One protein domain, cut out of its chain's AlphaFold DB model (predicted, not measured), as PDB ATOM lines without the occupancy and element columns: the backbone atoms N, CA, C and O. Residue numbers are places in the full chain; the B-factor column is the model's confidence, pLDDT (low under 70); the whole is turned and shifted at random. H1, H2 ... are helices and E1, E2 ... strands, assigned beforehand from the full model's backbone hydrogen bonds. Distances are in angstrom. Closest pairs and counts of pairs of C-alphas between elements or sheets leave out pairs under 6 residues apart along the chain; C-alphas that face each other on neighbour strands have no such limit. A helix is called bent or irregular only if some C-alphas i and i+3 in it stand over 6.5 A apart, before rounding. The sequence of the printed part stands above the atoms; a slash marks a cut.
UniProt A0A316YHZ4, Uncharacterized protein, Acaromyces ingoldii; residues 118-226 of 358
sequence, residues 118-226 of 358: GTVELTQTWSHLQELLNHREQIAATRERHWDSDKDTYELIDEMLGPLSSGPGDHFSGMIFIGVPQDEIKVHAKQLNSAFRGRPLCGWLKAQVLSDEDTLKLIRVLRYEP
ATOM      1  N   GLY A 118      12.531 -22.262  -1.309       54.12
ATOM      2  CA  GLY A 118      13.019 -21.944  -2.646       54.12
ATOM      3  C   GLY A 118      13.211 -23.228  -3.426       54.12
ATOM      4  O   GLY A 118      14.258 -23.862  -3.346       54.12
ATOM      5  N   THR A 119      12.161 -23.657  -4.120       64.56
ATOM      6  CA  THR A 119      12.161 -24.935  -4.804       64.56
ATOM      7  C   THR A 119      12.936 -24.683  -6.076       64.56
ATOM      8  O   THR A 119      12.480 -23.942  -6.946       64.56
ATOM      9  N   VAL A 120      14.141 -25.234  -6.164       76.31
ATOM     10  CA  VAL A 120      14.889 -25.192  -7.417       76.31
ATOM     11  C   VAL A 120      14.114 -26.062  -8.399       76.31
ATOM     12  O   VAL A 120      14.045 -27.279  -8.224       76.31
ATOM     13  N   GLU A 121      13.470 -25.429  -9.376       85.12
ATOM     14  CA  GLU A 121      12.742 -26.113 -10.439       85.12
ATOM     15  C   GLU A 121      13.575 -26.149 -11.716       85.12
ATOM     16  O   GLU A 121      13.967 -25.120 -12.264       85.12
ATOM     17  N   LEU A 122      13.834 -27.359 -12.199       91.31
ATOM     18  CA  LEU A 122      14.546 -27.612 -13.445       91.31
ATOM     19  C   LEU A 122      13.544 -27.997 -14.531       91.31
ATOM     20  O   LEU A 122      12.686 -28.841 -14.305       91.31
ATOM     21  N   THR A 123      13.654 -27.419 -15.724       93.38
ATOM     22  CA  THR A 123      12.820 -27.819 -16.870       93.38
ATOM     23  C   THR A 123      13.629 -28.695 -17.819       93.38
ATOM     24  O   THR A 123      14.755 -28.349 -18.168       93.38
ATOM     25  N   GLN A 124      13.065 -29.831 -18.220       95.50
ATOM     26  CA  GLN A 124      13.694 -30.827 -19.087       95.50
ATOM     27  C   GLN A 124      12.690 -31.356 -20.111       95.50
ATOM     28  O   GLN A 124      11.489 -31.392 -19.851       95.50
ATOM     29  N   THR A 125      13.152 -31.780 -21.286       95.44
ATOM     30  CA  THR A 125      12.267 -32.418 -22.271       95.44
ATOM     31  C   THR A 125      12.111 -33.905 -21.967       95.44
ATOM     32  O   THR A 125      13.048 -34.573 -21.527       95.44
ATOM     33  N   TRP A 126      10.919 -34.447 -22.222       95.56
ATOM     34  CA  TRP A 126      10.647 -35.876 -22.060       95.56
ATOM     35  C   TRP A 126      11.548 -36.741 -22.948       95.56
ATOM     36  O   TRP A 126      12.094 -37.743 -22.489       95.56
ATOM     37  N   SER A 127      11.775 -36.308 -24.191       96.12
ATOM     38  CA  SER A 127      12.657 -37.004 -25.133       96.12
ATOM     39  C   SER A 127      14.089 -37.117 -24.610       96.12
ATOM     40  O   SER A 127      14.707 -38.166 -24.758       96.12
ATOM     41  N   HIS A 128      14.598 -36.083 -23.934       96.81
ATOM     42  CA  HIS A 128      15.948 -36.109 -23.381       96.81
ATOM     43  C   HIS A 128      16.091 -37.145 -22.258       96.81
ATOM     44  O   HIS A 128      17.073 -37.885 -22.223       96.81
ATOM     45  N   LEU A 129      15.088 -37.261 -21.378       96.31
ATOM     46  CA  LEU A 129      15.059 -38.321 -20.367       96.31
ATOM     47  C   LEU A 129      15.089 -39.710 -21.027       96.31
ATOM     48  O   LEU A 129      15.876 -40.563 -20.624       96.31
ATOM     49  N   GLN A 130      14.259 -39.926 -22.051       96.81
ATOM     50  CA  GLN A 130      14.192 -41.203 -22.766       96.81
ATOM     51  C   GLN A 130      15.519 -41.551 -23.454       96.81
ATOM     52  O   GLN A 130      15.985 -42.684 -23.353       96.81
ATOM     53  N   GLU A 131      16.163 -40.582 -24.107       97.50
ATOM     54  CA  GLU A 131      17.483 -40.756 -24.721       97.50
ATOM     55  C   GLU A 131      18.540 -41.181 -23.695       97.50
ATOM     56  O   GLU A 131      19.305 -42.116 -23.941       97.50
ATOM     57  N   LEU A 132      18.562 -40.535 -22.524       97.06
ATOM     58  CA  LEU A 132      19.502 -40.854 -21.452       97.06
ATOM     59  C   LEU A 132      19.262 -42.249 -20.858       97.06
ATOM     60  O   LEU A 132      20.231 -42.971 -20.611       97.06
ATOM     61  N   LEU A 133      18.002 -42.647 -20.661       96.12
ATOM     62  CA  LEU A 133      17.653 -43.993 -20.193       96.12
ATOM     63  C   LEU A 133      18.073 -45.062 -21.208       96.12
ATOM     64  O   LEU A 133      18.788 -45.994 -20.840       96.12
ATOM     65  N   ASN A 134      17.740 -44.874 -22.487       96.38
ATOM     66  CA  ASN A 134      18.128 -45.788 -23.564       96.38
ATOM     67  C   ASN A 134      19.655 -45.925 -23.667       96.38
ATOM     68  O   ASN A 134      20.190 -47.019 -23.842       96.38
ATOM     69  N   HIS A 135      20.382 -44.816 -23.531       95.44
ATOM     70  CA  HIS A 135      21.841 -44.832 -23.539       95.44
ATOM     71  C   HIS A 135      22.419 -45.603 -22.339       95.44
ATOM     72  O   HIS A 135      23.374 -46.369 -22.498       95.44
ATOM     73  N   ARG A 136      21.845 -45.451 -21.136       94.62
ATOM     74  CA  ARG A 136      22.270 -46.228 -19.958       94.62
ATOM     75  C   ARG A 136      21.995 -47.722 -20.125       94.62
ATOM     76  O   ARG A 136      22.877 -48.520 -19.807       94.62
ATOM     77  N   GLU A 137      20.845 -48.089 -20.683       95.12
ATOM     78  CA  GLU A 137      20.495 -49.479 -20.987       95.12
ATOM     79  C   GLU A 137      21.504 -50.107 -21.965       95.12
ATOM     80  O   GLU A 137      22.046 -51.185 -21.710       95.12
ATOM     81  N   GLN A 138      21.867 -49.391 -23.035       94.31
ATOM     82  CA  GLN A 138      22.896 -49.832 -23.985       94.31
ATOM     83  C   GLN A 138      24.274 -50.001 -23.325       94.31
ATOM     84  O   GLN A 138      24.998 -50.964 -23.600       94.31
ATOM     85  N   ILE A 139      24.657 -49.093 -22.421       91.81
ATOM     86  CA  ILE A 139      25.900 -49.226 -21.647       91.81
ATOM     87  C   ILE A 139      25.851 -50.453 -20.730       91.81
ATOM     88  O   ILE A 139      26.861 -51.145 -20.586       91.81
ATOM     89  N   ALA A 140      24.716 -50.723 -20.086       91.94
ATOM     90  CA  ALA A 140      24.560 -51.895 -19.232       91.94
ATOM     91  C   ALA A 140      24.711 -53.186 -20.049       91.94
ATOM     92  O   ALA A 140      25.515 -54.044 -19.677       91.94
ATOM     93  N   ALA A 141      24.050 -53.258 -21.209       91.00
ATOM     94  CA  ALA A 141      24.142 -54.383 -22.133       91.00
ATOM     95  C   ALA A 141      25.582 -54.623 -22.622       91.00
ATOM     96  O   ALA A 141      26.090 -55.738 -22.541       91.00
ATOM     97  N   THR A 142      26.282 -53.570 -23.061       93.06
ATOM     98  CA  THR A 142      27.673 -53.682 -23.552       93.06
ATOM     99  C   THR A 142      28.683 -54.041 -22.464       93.06
ATOM    100  O   THR A 142      29.734 -54.603 -22.762       93.06
ATOM    101  N   ARG A 143      28.396 -53.712 -21.201       92.00
ATOM    102  CA  ARG A 143      29.266 -54.013 -20.054       92.00
ATOM    103  C   ARG A 143      28.884 -55.295 -19.320       92.00
ATOM    104  O   ARG A 143      29.424 -55.514 -18.235       92.00
ATOM    105  N   GLU A 144      27.949 -56.074 -19.861       87.38
ATOM    106  CA  GLU A 144      27.394 -57.276 -19.225       87.38
ATOM    107  C   GLU A 144      26.930 -57.009 -17.782       87.38
ATOM    108  O   GLU A 144      27.071 -57.835 -16.879       87.38
ATOM    109  N   ARG A 145      26.408 -55.804 -17.532       89.38
ATOM    110  CA  ARG A 145      25.847 -55.430 -16.233       89.38
ATOM    111  C   ARG A 145      24.351 -55.672 -16.242       89.38
ATOM    112  O   ARG A 145      23.681 -55.450 -17.244       89.38
ATOM    113  N   HIS A 146      23.830 -56.075 -15.088       90.25
ATOM    114  CA  HIS A 146      22.394 -56.133 -14.875       90.25
ATOM    115  C   HIS A 146      21.804 -54.720 -14.977       90.25
ATOM    116  O   HIS A 146      22.237 -53.826 -14.248       90.25
ATOM    117  N   TRP A 147      20.866 -54.546 -15.904       91.25
ATOM    118  CA  TRP A 147      20.039 -53.353 -16.039       91.25
ATOM    119  C   TRP A 147      18.843 -53.477 -15.103       91.25
ATOM    120  O   TRP A 147      18.092 -54.451 -15.197       91.25
ATOM    121  N   ASP A 148      18.675 -52.502 -14.216       92.81
ATOM    122  CA  ASP A 148      17.523 -52.418 -13.328       92.81
ATOM    123  C   ASP A 148      16.783 -51.126 -13.665       92.81
ATOM    124  O   ASP A 148      17.131 -50.047 -13.194       92.81
ATOM    125  N   SER A 149      15.771 -51.247 -14.528       91.81
ATOM    126  CA  SER A 149      15.049 -50.102 -15.090       91.81
ATOM    127  C   SER A 149      14.538 -49.138 -14.021       91.81
ATOM    128  O   SER A 149      14.609 -47.926 -14.217       91.81
ATOM    129  N   ASP A 150      14.024 -49.646 -12.900       92.75
ATOM    130  CA  ASP A 150      13.478 -48.801 -11.836       92.75
ATOM    131  C   ASP A 150      14.608 -48.051 -11.127       92.75
ATOM    132  O   ASP A 150      14.543 -46.828 -10.945       92.75
ATOM    133  N   LYS A 151      15.686 -48.773 -10.808       91.62
ATOM    134  CA  LYS A 151      16.874 -48.208 -10.178       91.62
ATOM    135  C   LYS A 151      17.572 -47.164 -11.025       91.62
ATOM    136  O   LYS A 151      17.816 -46.048 -10.566       91.62
ATOM    137  N   ASP A 152      17.883 -47.517 -12.259       93.12
ATOM    138  CA  ASP A 152      18.573 -46.637 -13.185       93.12
ATOM    139  C   ASP A 152      17.738 -45.382 -13.495       93.12
ATOM    140  O   ASP A 152      18.312 -44.304 -13.680       93.12
ATOM    141  N   THR A 153      16.400 -45.489 -13.467       94.88
ATOM    142  CA  THR A 153      15.484 -44.348 -13.621       94.88
ATOM    143  C   THR A 153      15.575 -43.370 -12.456       94.88
ATOM    144  O   THR A 153      15.783 -42.175 -12.687       94.88
ATOM    145  N   TYR A 154      15.432 -43.829 -11.207       91.88
ATOM    146  CA  TYR A 154      15.498 -42.897 -10.077       91.88
ATOM    147  C   TYR A 154      16.914 -42.333  -9.885       91.88
ATOM    148  O   TYR A 154      17.045 -41.163  -9.532       91.88
ATOM    149  N   GLU A 155      17.971 -43.110 -10.169       92.00
ATOM    150  CA  GLU A 155      19.359 -42.628 -10.097       92.00
ATOM    151  C   GLU A 155      19.620 -41.530 -11.134       92.00
ATOM    152  O   GLU A 155      20.253 -40.523 -10.814       92.00
ATOM    153  N   LEU A 156      19.110 -41.687 -12.361       94.88
ATOM    154  CA  LEU A 156      19.223 -40.656 -13.392       94.88
ATOM    155  C   LEU A 156      18.495 -39.370 -12.983       94.88
ATOM    156  O   LEU A 156      19.043 -38.281 -13.125       94.88
ATOM    157  N   ILE A 157      17.278 -39.487 -12.452       94.81
ATOM    158  CA  ILE A 157      16.502 -38.326 -12.003       94.81
ATOM    159  C   ILE A 157      17.202 -37.604 -10.850       94.81
ATOM    160  O   ILE A 157      17.271 -36.376 -10.857       94.81
ATOM    161  N   ASP A 158      17.771 -38.339  -9.895       91.00
ATOM    162  CA  ASP A 158      18.560 -37.752  -8.811       91.00
ATOM    163  C   ASP A 158      19.813 -37.026  -9.322       91.00
ATOM    164  O   ASP A 158      20.142 -35.952  -8.816       91.00
ATOM    165  N   GLU A 159      20.495 -37.573 -10.334       92.19
ATOM    166  CA  GLU A 159      21.621 -36.903 -10.994       92.19
ATOM    167  C   GLU A 159      21.189 -35.616 -11.699       92.19
ATOM    168  O   GLU A 159      21.855 -34.590 -11.556       92.19
ATOM    169  N   MET A 160      20.071 -35.655 -12.426       93.69
ATOM    170  CA  MET A 160      19.546 -34.498 -13.149       93.69
ATOM    171  C   MET A 160      19.051 -33.396 -12.203       93.69
ATOM    172  O   MET A 160      19.214 -32.220 -12.509       93.69
ATOM    173  N   LEU A 161      18.474 -33.759 -11.053       90.88
ATOM    174  CA  LEU A 161      18.085 -32.820  -9.992       90.88
ATOM    175  C   LEU A 161      19.293 -32.216  -9.259       90.88
ATOM    176  O   LEU A 161      19.141 -31.251  -8.513       90.88
ATOM    177  N   GLY A 162      20.485 -32.775  -9.466       87.81
ATOM    178  CA  GLY A 162      21.718 -32.295  -8.867       87.81
ATOM    179  C   GLY A 162      21.890 -32.697  -7.398       87.81
ATOM    180  O   GLY A 162      21.045 -33.395  -6.812       87.81
ATOM    181  N   PRO A 163      23.025 -32.290  -6.799       83.25
ATOM    182  CA  PRO A 163      23.328 -32.585  -5.410       83.25
ATOM    183  C   PRO A 163      22.307 -31.931  -4.483       83.25
ATOM    184  O   PRO A 163      21.710 -30.902  -4.796       83.25
ATOM    185  N   LEU A 164      22.141 -32.550  -3.327       74.25
ATOM    186  CA  LEU A 164      21.278 -32.052  -2.274       74.25
ATOM    187  C   LEU A 164      21.923 -30.804  -1.663       74.25
ATOM    188  O   LEU A 164      23.150 -30.738  -1.528       74.25
ATOM    189  N   SER A 165      21.106 -29.807  -1.331       68.19
ATOM    190  CA  SER A 165      21.571 -28.650  -0.567       68.19
ATOM    191  C   SER A 165      22.157 -29.123   0.762       68.19
ATOM    192  O   SER A 165      21.510 -29.860   1.496       68.19
ATOM    193  N   SER A 166      23.370 -28.684   1.096       61.19
ATOM    194  CA  SER A 166      24.014 -28.981   2.382       61.19
ATOM    195  C   SER A 166      23.561 -28.048   3.514       61.19
ATOM    196  O   SER A 166      24.248 -27.938   4.528       61.19
ATOM    197  N   GLY A 167      22.479 -27.292   3.309       65.38
ATOM    198  CA  GLY A 167      21.949 -26.352   4.291       65.38
ATOM    199  C   GLY A 167      21.132 -27.038   5.394       65.38
ATOM    200  O   GLY A 167      20.660 -28.156   5.196       65.38
ATOM    201  N   PRO A 168      20.951 -26.378   6.551       68.75
ATOM    202  CA  PRO A 168      20.033 -26.849   7.581       68.75
ATOM    203  C   PRO A 168      18.579 -26.813   7.085       68.75
ATOM    204  O   PRO A 168      18.190 -25.898   6.354       68.75
ATOM    205  N   GLY A 169      17.779 -27.780   7.534       79.31
ATOM    206  CA  GLY A 169      16.354 -27.900   7.227       79.31
ATOM    207  C   GLY A 169      16.021 -28.848   6.072       79.31
ATOM    208  O   GLY A 169      16.885 -29.498   5.485       79.31
ATOM    209  N   ASP A 170      14.728 -28.929   5.775       81.06
ATOM    210  CA  ASP A 170      14.175 -29.772   4.720       81.06
ATOM    211  C   ASP A 170      14.563 -29.272   3.320       81.06
ATOM    212  O   ASP A 170      14.459 -28.080   3.013       81.06
ATOM    213  N   HIS A 171      14.928 -30.194   2.427       82.69
ATOM    214  CA  HIS A 171      15.282 -29.858   1.054       82.69
ATOM    215  C   HIS A 171      14.198 -30.278   0.055       82.69
ATOM    216  O   HIS A 171      13.785 -31.438  -0.009       82.69
ATOM    217  N   PHE A 172      13.784 -29.317  -0.776       86.12
ATOM    218  CA  PHE A 172      12.862 -29.528  -1.886       86.12
ATOM    219  C   PHE A 172      13.508 -29.148  -3.208       86.12
ATOM    220  O   PHE A 172      13.987 -28.028  -3.390       86.12
ATOM    221  N   SER A 173      13.443 -30.065  -4.164       89.69
ATOM    222  CA  SER A 173      13.825 -29.801  -5.549       89.69
ATOM    223  C   SER A 173      12.774 -30.361  -6.495       89.69
ATOM    224  O   SER A 173      12.196 -31.419  -6.239       89.69
ATOM    225  N   GLY A 174      12.525 -29.650  -7.588       92.19
ATOM    226  CA  GLY A 174      11.529 -30.009  -8.583       92.19
ATOM    227  C   GLY A 174      12.140 -30.147  -9.969       92.19
ATOM    228  O   GLY A 174      13.103 -29.472 -10.322       92.19
ATOM    229  N   MET A 175      11.544 -31.007 -10.780       94.94
ATOM    230  CA  MET A 175      11.816 -31.105 -12.204       94.94
ATOM    231  C   MET A 175      10.506 -31.146 -12.971       94.94
ATOM    232  O   MET A 175       9.585 -31.859 -12.586       94.94
ATOM    233  N   ILE A 176      10.418 -30.403 -14.063       94.75
ATOM    234  CA  ILE A 176       9.267 -30.384 -14.954       94.75
ATOM    235  C   ILE A 176       9.697 -30.994 -16.281       94.75
ATOM    236  O   ILE A 176      10.601 -30.487 -16.943       94.75
ATOM    237  N   PHE A 177       9.022 -32.070 -16.673       95.31
ATOM    238  CA  PHE A 177       9.145 -32.672 -17.989       95.31
ATOM    239  C   PHE A 177       8.108 -32.083 -18.943       95.31
ATOM    240  O   PHE A 177       6.899 -32.215 -18.722       95.31
ATOM    241  N   ILE A 178       8.602 -31.458 -20.011       93.62
ATOM    242  CA  ILE A 178       7.811 -30.901 -21.115       93.62
ATOM    243  C   ILE A 178       7.806 -31.845 -22.321       93.62
ATOM    244  O   ILE A 178       8.732 -32.637 -22.509       93.62
ATOM    245  N   GLY A 179       6.773 -31.750 -23.161       91.19
ATOM    246  CA  GLY A 179       6.653 -32.572 -24.373       91.19
ATOM    247  C   GLY A 179       6.345 -34.047 -24.097       91.19
ATOM    248  O   GLY A 179       6.726 -34.908 -24.884       91.19
ATOM    249  N   VAL A 180       5.689 -34.349 -22.972       92.81
ATOM    250  CA  VAL A 180       5.245 -35.712 -22.657       92.81
ATOM    251  C   VAL A 180       4.055 -36.070 -23.561       92.81
ATOM    252  O   VAL A 180       3.127 -35.262 -23.655       92.81
ATOM    253  N   PRO A 181       4.035 -37.252 -24.212       91.62
ATOM    254  CA  PRO A 181       2.913 -37.668 -25.049       91.62
ATOM    255  C   PRO A 181       1.584 -37.614 -24.286       91.62
ATOM    256  O   PRO A 181       1.441 -38.213 -23.216       91.62
ATOM    257  N   GLN A 182       0.610 -36.885 -24.835       87.56
ATOM    258  CA  GLN A 182      -0.655 -36.591 -24.157       87.56
ATOM    259  C   GLN A 182      -1.435 -37.861 -23.803       87.56
ATOM    260  O   GLN A 182      -1.950 -37.978 -22.688       87.56
ATOM    261  N   ASP A 183      -1.471 -38.821 -24.724       90.00
ATOM    262  CA  ASP A 183      -2.240 -40.058 -24.573       90.00
ATOM    263  C   ASP A 183      -1.646 -40.988 -23.502       90.00
ATOM    264  O   ASP A 183      -2.355 -41.795 -22.899       90.00
ATOM    265  N   GLU A 184      -0.356 -40.825 -23.191       91.50
ATOM    266  CA  GLU A 184       0.392 -41.706 -22.291       91.50
ATOM    267  C   GLU A 184       0.844 -41.019 -20.995       91.50
ATOM    268  O   GLU A 184       1.413 -41.668 -20.116       91.50
ATOM    269  N   ILE A 185       0.548 -39.730 -20.791       92.56
ATOM    270  CA  ILE A 185       1.099 -38.975 -19.655       92.56
ATOM    271  C   ILE A 185       0.774 -39.593 -18.290       92.56
ATOM    272  O   ILE A 185       1.626 -39.655 -17.400       92.56
ATOM    273  N   LYS A 186      -0.450 -40.105 -18.114       92.44
ATOM    274  CA  LYS A 186      -0.859 -40.782 -16.874       92.44
ATOM    275  C   LYS A 186      -0.104 -42.098 -16.681       92.44
ATOM    276  O   LYS A 186       0.207 -42.459 -15.547       92.44
ATOM    277  N   VAL A 187       0.190 -42.803 -17.774       94.38
ATOM    278  CA  VAL A 187       0.956 -44.054 -17.765       94.38
ATOM    279  C   VAL A 187       2.399 -43.762 -17.371       94.38
ATOM    280  O   VAL A 187       2.893 -44.365 -16.421       94.38
ATOM    281  N   HIS A 188       3.032 -42.772 -17.998       95.00
ATOM    282  CA  HIS A 188       4.398 -42.358 -17.680       95.00
ATOM    283  C   HIS A 188       4.545 -41.851 -16.244       95.00
ATOM    284  O   HIS A 188       5.447 -42.276 -15.525       95.00
ATOM    285  N   ALA A 189       3.620 -41.014 -15.763       93.69
ATOM    286  CA  ALA A 189       3.635 -40.569 -14.371       93.69
ATOM    287  C   ALA A 189       3.484 -41.745 -13.388       93.69
ATOM    288  O   ALA A 189       4.109 -41.761 -12.326       93.69
ATOM    289  N   LYS A 190       2.677 -42.756 -13.732       92.25
ATOM    290  CA  LYS A 190       2.535 -43.974 -12.925       92.25
ATOM    291  C   LYS A 190       3.803 -44.832 -12.953       92.25
ATOM    292  O   LYS A 190       4.180 -45.343 -11.902       92.25
ATOM    293  N   GLN A 191       4.453 -44.973 -14.107       93.50
ATOM    294  CA  GLN A 191       5.724 -45.692 -14.254       93.50
ATOM    295  C   GLN A 191       6.823 -45.044 -13.409       93.50
ATOM    296  O   GLN A 191       7.446 -45.732 -12.608       93.50
ATOM    297  N   LEU A 192       6.974 -43.718 -13.485       94.62
ATOM    298  CA  LEU A 192       7.914 -42.973 -12.642       94.62
ATOM    299  C   LEU A 192       7.644 -43.197 -11.151       94.62
ATOM    300  O   LEU A 192       8.537 -43.580 -10.405       94.62
ATOM    301  N   ASN A 193       6.391 -43.036 -10.713       91.19
ATOM    302  CA  ASN A 193       6.027 -43.301  -9.320       91.19
ATOM    303  C   ASN A 193       6.260 -44.759  -8.901       91.19
ATOM    304  O   ASN A 193       6.483 -45.008  -7.721       91.19
ATOM    305  N   SER A 194       6.173 -45.721  -9.825       89.38
ATOM    306  CA  SER A 194       6.504 -47.120  -9.547       89.38
ATOM    307  C   SER A 194       8.001 -47.280  -9.305       89.38
ATOM    308  O   SER A 194       8.376 -47.825  -8.269       89.38
ATOM    309  N   ALA A 195       8.832 -46.723 -10.192       90.75
ATOM    310  CA  ALA A 195      10.287 -46.744 -10.062       90.75
ATOM    311  C   ALA A 195      10.763 -46.101  -8.746       90.75
ATOM    312  O   ALA A 195      11.709 -46.567  -8.117       90.75
ATOM    313  N   PHE A 196      10.067 -45.065  -8.267       89.00
ATOM    314  CA  PHE A 196      10.436 -44.354  -7.038       89.00
ATOM    315  C   PHE A 196      10.204 -45.134  -5.737       89.00
ATOM    316  O   PHE A 196      10.843 -44.806  -4.740       89.00
ATOM    317  N   ARG A 197       9.355 -46.173  -5.725       81.44
ATOM    318  CA  ARG A 197       9.071 -46.986  -4.517       81.44
ATOM    319  C   ARG A 197      10.259 -47.840  -4.063       81.44
ATOM    320  O   ARG A 197      10.308 -48.307  -2.936       81.44
ATOM    321  N   GLY A 198      11.216 -48.098  -4.951       71.62
ATOM    322  CA  GLY A 198      12.420 -48.867  -4.627       71.62
ATOM    323  C   GLY A 198      13.587 -48.013  -4.134       71.62
ATOM    324  O   GLY A 198      14.663 -48.551  -3.876       71.62
ATOM    325  N   ARG A 199      13.421 -46.686  -4.054       80.00
ATOM    326  CA  ARG A 199      14.530 -45.754  -3.834       80.00
ATOM    327  C   ARG A 199      15.081 -45.902  -2.405       80.00
ATOM    328  O   ARG A 199      14.377 -45.583  -1.452       80.00
ATOM    329  N   PRO A 200      16.357 -46.289  -2.219       70.25
ATOM    330  CA  PRO A 200      16.938 -46.557  -0.899       70.25
ATOM    331  C   PRO A 200      17.368 -45.279  -0.152       70.25
ATOM    332  O   PRO A 200      18.284 -45.319   0.668       70.25
ATOM    333  N   LEU A 201      16.781 -44.127  -0.483       73.50
ATOM    334  CA  LEU A 201      17.210 -42.824   0.019       73.50
ATOM    335  C   LEU A 201      16.242 -42.277   1.052       73.50
ATOM    336  O   LEU A 201      15.038 -42.536   0.994       73.50
ATOM    337  N   CYS A 202      16.797 -41.488   1.969       76.25
ATOM    338  CA  CYS A 202      15.999 -40.732   2.909       76.25
ATOM    339  C   CYS A 202      15.140 -39.705   2.148       76.25
ATOM    340  O   CYS A 202      15.621 -39.041   1.228       76.25
ATOM    341  N   GLY A 203      13.860 -39.608   2.495       82.12
ATOM    342  CA  GLY A 203      12.874 -38.802   1.776       82.12
ATOM    343  C   GLY A 203      12.221 -39.517   0.587       82.12
ATOM    344  O   GLY A 203      12.233 -40.741   0.486       82.12
ATOM    345  N   TRP A 204      11.589 -38.771  -0.317       85.06
ATOM    346  CA  TRP A 204      10.765 -39.356  -1.383       85.06
ATOM    347  C   TRP A 204      10.936 -38.654  -2.731       85.06
ATOM    348  O   TRP A 204      11.310 -37.484  -2.811       85.06
ATOM    349  N   LEU A 205      10.627 -39.397  -3.798       88.81
ATOM    350  CA  LEU A 205      10.384 -38.873  -5.140       88.81
ATOM    351  C   LEU A 205       8.921 -39.115  -5.513       88.81
ATOM    352  O   LEU A 205       8.366 -40.176  -5.226       88.81
ATOM    353  N   LYS A 206       8.289 -38.134  -6.156       90.56
ATOM    354  CA  LYS A 206       6.899 -38.240  -6.613       90.56
ATOM    355  C   LYS A 206       6.733 -37.570  -7.962       90.56
ATOM    356  O   LYS A 206       7.077 -36.404  -8.114       90.56
ATOM    357  N   ALA A 207       6.146 -38.283  -8.914       92.56
ATOM    358  CA  ALA A 207       5.713 -37.725 -10.186       92.56
ATOM    359  C   ALA A 207       4.240 -37.305 -10.105       92.56
ATOM    360  O   ALA A 207       3.385 -38.059  -9.634       92.56
ATOM    361  N   GLN A 208       3.933 -36.107 -10.582       92.19
ATOM    362  CA  GLN A 208       2.593 -35.539 -10.631       92.19
ATOM    363  C   GLN A 208       2.309 -35.053 -12.046       92.19
ATOM    364  O   GLN A 208       3.147 -34.406 -12.668       92.19
ATOM    365  N   VAL A 209       1.122 -35.361 -12.555       91.69
ATOM    366  CA  VAL A 209       0.666 -34.793 -13.822       91.69
ATOM    367  C   VAL A 209       0.172 -33.380 -13.544       91.69
ATOM    368  O   VAL A 209      -0.775 -33.206 -12.779       91.69
ATOM    369  N   LEU A 210       0.795 -32.385 -14.169       89.44
ATOM    370  CA  LEU A 210       0.245 -31.039 -14.237       89.44
ATOM    371  C   LEU A 210      -0.683 -31.002 -15.446       89.44
ATOM    372  O   LEU A 210      -0.266 -31.134 -16.598       89.44
ATOM    373  N   SER A 211      -1.970 -30.913 -15.154       73.69
ATOM    374  CA  SER A 211      -3.014 -30.777 -16.149       73.69
ATOM    375  C   SER A 211      -3.424 -29.318 -16.179       73.69
ATOM    376  O   SER A 211      -4.240 -28.928 -15.353       73.69
ATOM    377  N   ASP A 212      -2.903 -28.551 -17.132       59.25
ATOM    378  CA  ASP A 212      -3.619 -27.355 -17.567       59.25
ATOM    379  C   ASP A 212      -4.612 -27.765 -18.658       59.25
ATOM    380  O   ASP A 212      -4.333 -28.699 -19.430       59.25
ATOM    381  N   GLU A 213      -5.803 -27.177 -18.659       57.69
ATOM    382  CA  GLU A 213      -6.912 -27.628 -19.509       57.69
ATOM    383  C   GLU A 213      -6.587 -27.503 -21.005       57.69
ATOM    384  O   GLU A 213      -7.078 -28.318 -21.782       57.69
ATOM    385  N   ASP A 214      -5.640 -26.635 -21.393       56.69
ATOM    386  CA  ASP A 214      -5.628 -26.140 -22.768       56.69
ATOM    387  C   ASP A 214      -4.393 -26.349 -23.651       56.69
ATOM    388  O   ASP A 214      -4.513 -26.033 -24.825       56.69
ATOM    389  N   THR A 215      -3.230 -26.891 -23.252       57.69
ATOM    390  CA  THR A 215      -2.201 -27.214 -24.295       57.69
ATOM    391  C   THR A 215      -0.984 -28.017 -23.856       57.69
ATOM    392  O   THR A 215      -0.413 -28.738 -24.674       57.69
ATOM    393  N   LEU A 216      -0.542 -27.916 -22.602       67.56
ATOM    394  CA  LEU A 216       0.713 -28.536 -22.171       67.56
ATOM    395  C   LEU A 216       0.456 -29.491 -21.011       67.56
ATOM    396  O   LEU A 216       0.259 -29.090 -19.867       67.56
ATOM    397  N   LYS A 217       0.456 -30.787 -21.322       82.12
ATOM    398  CA  LYS A 217       0.441 -31.841 -20.313       82.12
ATOM    399  C   LYS A 217       1.886 -32.091 -19.882       82.12
ATOM    400  O   LYS A 217       2.717 -32.533 -20.673       82.12
ATOM    401  N   LEU A 218       2.185 -31.744 -18.634       92.31
ATOM    402  CA  LEU A 218       3.532 -31.795 -18.069       92.31
ATOM    403  C   LEU A 218       3.584 -32.832 -16.952       92.31
ATOM    404  O   LEU A 218       2.597 -33.047 -16.246       92.31
ATOM    405  N   ILE A 219       4.743 -33.452 -16.756       94.19
ATOM    406  CA  ILE A 219       5.000 -34.239 -15.546       94.19
ATOM    407  C   ILE A 219       5.936 -33.438 -14.653       94.19
ATOM    408  O   ILE A 219       7.058 -33.141 -15.044       94.19
ATOM    409  N   ARG A 220       5.502 -33.132 -13.433       93.94
ATOM    410  CA  ARG A 220       6.351 -32.569 -12.383       93.94
ATOM    411  C   ARG A 220       6.850 -33.690 -11.486       93.94
ATOM    412  O   ARG A 220       6.052 -34.365 -10.840       93.94
ATOM    413  N   VAL A 221       8.158 -33.889 -11.430       93.88
ATOM    414  CA  VAL A 221       8.812 -34.729 -10.430       93.88
ATOM    415  C   VAL A 221       9.258 -33.852  -9.271       93.88
ATOM    416  O   VAL A 221       9.917 -32.837  -9.460       93.88
ATOM    417  N   LEU A 222       8.885 -34.246  -8.064       90.81
ATOM    418  CA  LEU A 222       9.250 -33.585  -6.821       90.81
ATOM    419  C   LEU A 222      10.141 -34.514  -6.009       90.81
ATOM    420  O   LEU A 222       9.835 -35.701  -5.882       90.81
ATOM    421  N   ARG A 223      11.207 -33.952  -5.448       90.25
ATOM    422  CA  ARG A 223      12.094 -34.601  -4.488       90.25
ATOM    423  C   ARG A 223      12.013 -33.872  -3.164       90.25
ATOM    424  O   ARG A 223      12.204 -32.657  -3.122       90.25
ATOM    425  N   TYR A 224      11.761 -34.643  -2.120       87.06
ATOM    426  CA  TYR A 224      11.854 -34.212  -0.738       87.06
ATOM    427  C   TYR A 224      12.964 -34.982  -0.048       87.06
ATOM    428  O   TYR A 224      13.019 -36.208  -0.166       87.06
ATOM    429  N   GLU A 225      13.791 -34.274   0.704       86.56
ATOM    430  CA  GLU A 225      14.726 -34.861   1.647       86.56
ATOM    431  C   GLU A 225      14.554 -34.201   3.023       86.56
ATOM    432  O   GLU A 225      14.564 -32.969   3.106       86.56
ATOM    433  N   PRO A 226      14.368 -35.000   4.086       84.25
ATOM    434  CA  PRO A 226      14.220 -34.489   5.442       84.25
ATOM    435  C   PRO A 226      15.544 -33.970   6.009       84.25
ATOM    436  O   PRO A 226      16.627 -34.469   5.679       84.25
TER     437      PRO A 226
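Overview. This is residues 118 to 226 of the 358 residues of an uncharacterized protein of Acaromyces ingoldii (UniProt A0A316YHZ4). A strongly twisted wall of four strands is covered on one face by helices, its other face bare: H3 packs along E3 and E4, and H2 crosses over E4. H1 begins near the sheet with residues 126 to 129 and runs away from it, and H2 folds back toward the sheet between H1 and H3. The printed part has 109 residues, with three named helices and four named strands in the order E1, H1, H2, E2, H3, E3, E4; the sheet runs E1, E2, E4, E3 and is mixed, and the class is mixed, helices and strands. The whole is compact, with a radius of gyration of the C-alphas of 14.4 A, and flat, spanning 41 by 40 by 20 A.

Arrangement. In the sheet, E1, residues 120 to 125, is an edge strand parallel to E2, residues 171 to 178, with N 122 and O 174 2.9 A apart, within hydrogen-bond range. E4, residues 217 to 225, is antiparallel to E2, with N 175 and O 221 at 2.8 A. E3, residues 204 to 211, the other edge strand, forms a hairpin with E4, with N 208 and O 220 at 2.8 A. H1, residues 126 to 142, H2, residues 149 to 160, and H3, residues 182 to 196, are on one face of the sheet, giving two layers, one of helices and one of strands. H3 lies over E4 and E3 at a height over the sheet of 8.7 A and runs along the strands, at 8 degrees to E3 on the local plane; the closest C-alphas of H3 and E3, Ala 189 and Ala 207, are 5.5 A apart. H2, at a height over the sheet of 9.6 A, lies over E4 and runs across the strands, at 75 degrees to E4 on the local plane. H2 touches H3 about perpendicular, at 86 degrees, the closest C-alphas being Asp 150 and Ala 195, 4.2 A apart. H1 touches H2 with residues 133 to 136 alone, at a steep tilt of 58 degrees, opposite ways; the C-alphas of Leu 133 and Thr 153 are closest, 6.9 A apart. H1 and H3 are apart. E1, H1 H2, E2 is a strand-helix-strand unit, two parallel neighbour strands joined through helices, and E2, H3, E3 is a split one with E4 between its strands; both crossovers are right-handed. Every O i to N i+4 pair is within hydrogen-bond range in H1 and H2, and 9 of 11 are in H3.

Along the chain. E1 begins at C-alpha 120, (14.889, -25.192, -7.417), and H1 measures 24.7 A from its first to its last C-alpha. E2 is 23.4 A long, E3 21.9 A, and H3 21.8 A; H3 is irregular, with C-alphas 183 and 186 7.9 A apart. E4, 26.4 A long, ends at C-alpha 225, (14.726, -34.861, 1.647).

Size, cuts and confidence. The two C-alphas farthest apart, those of Glu 144 and Asp 214, are 45.5 A apart. The printed part has no cut, and no link is long. Mean pLDDT of the printed part is 87.2; residues 118 to 119, 165 to 168 and 212 to 216 are under 70.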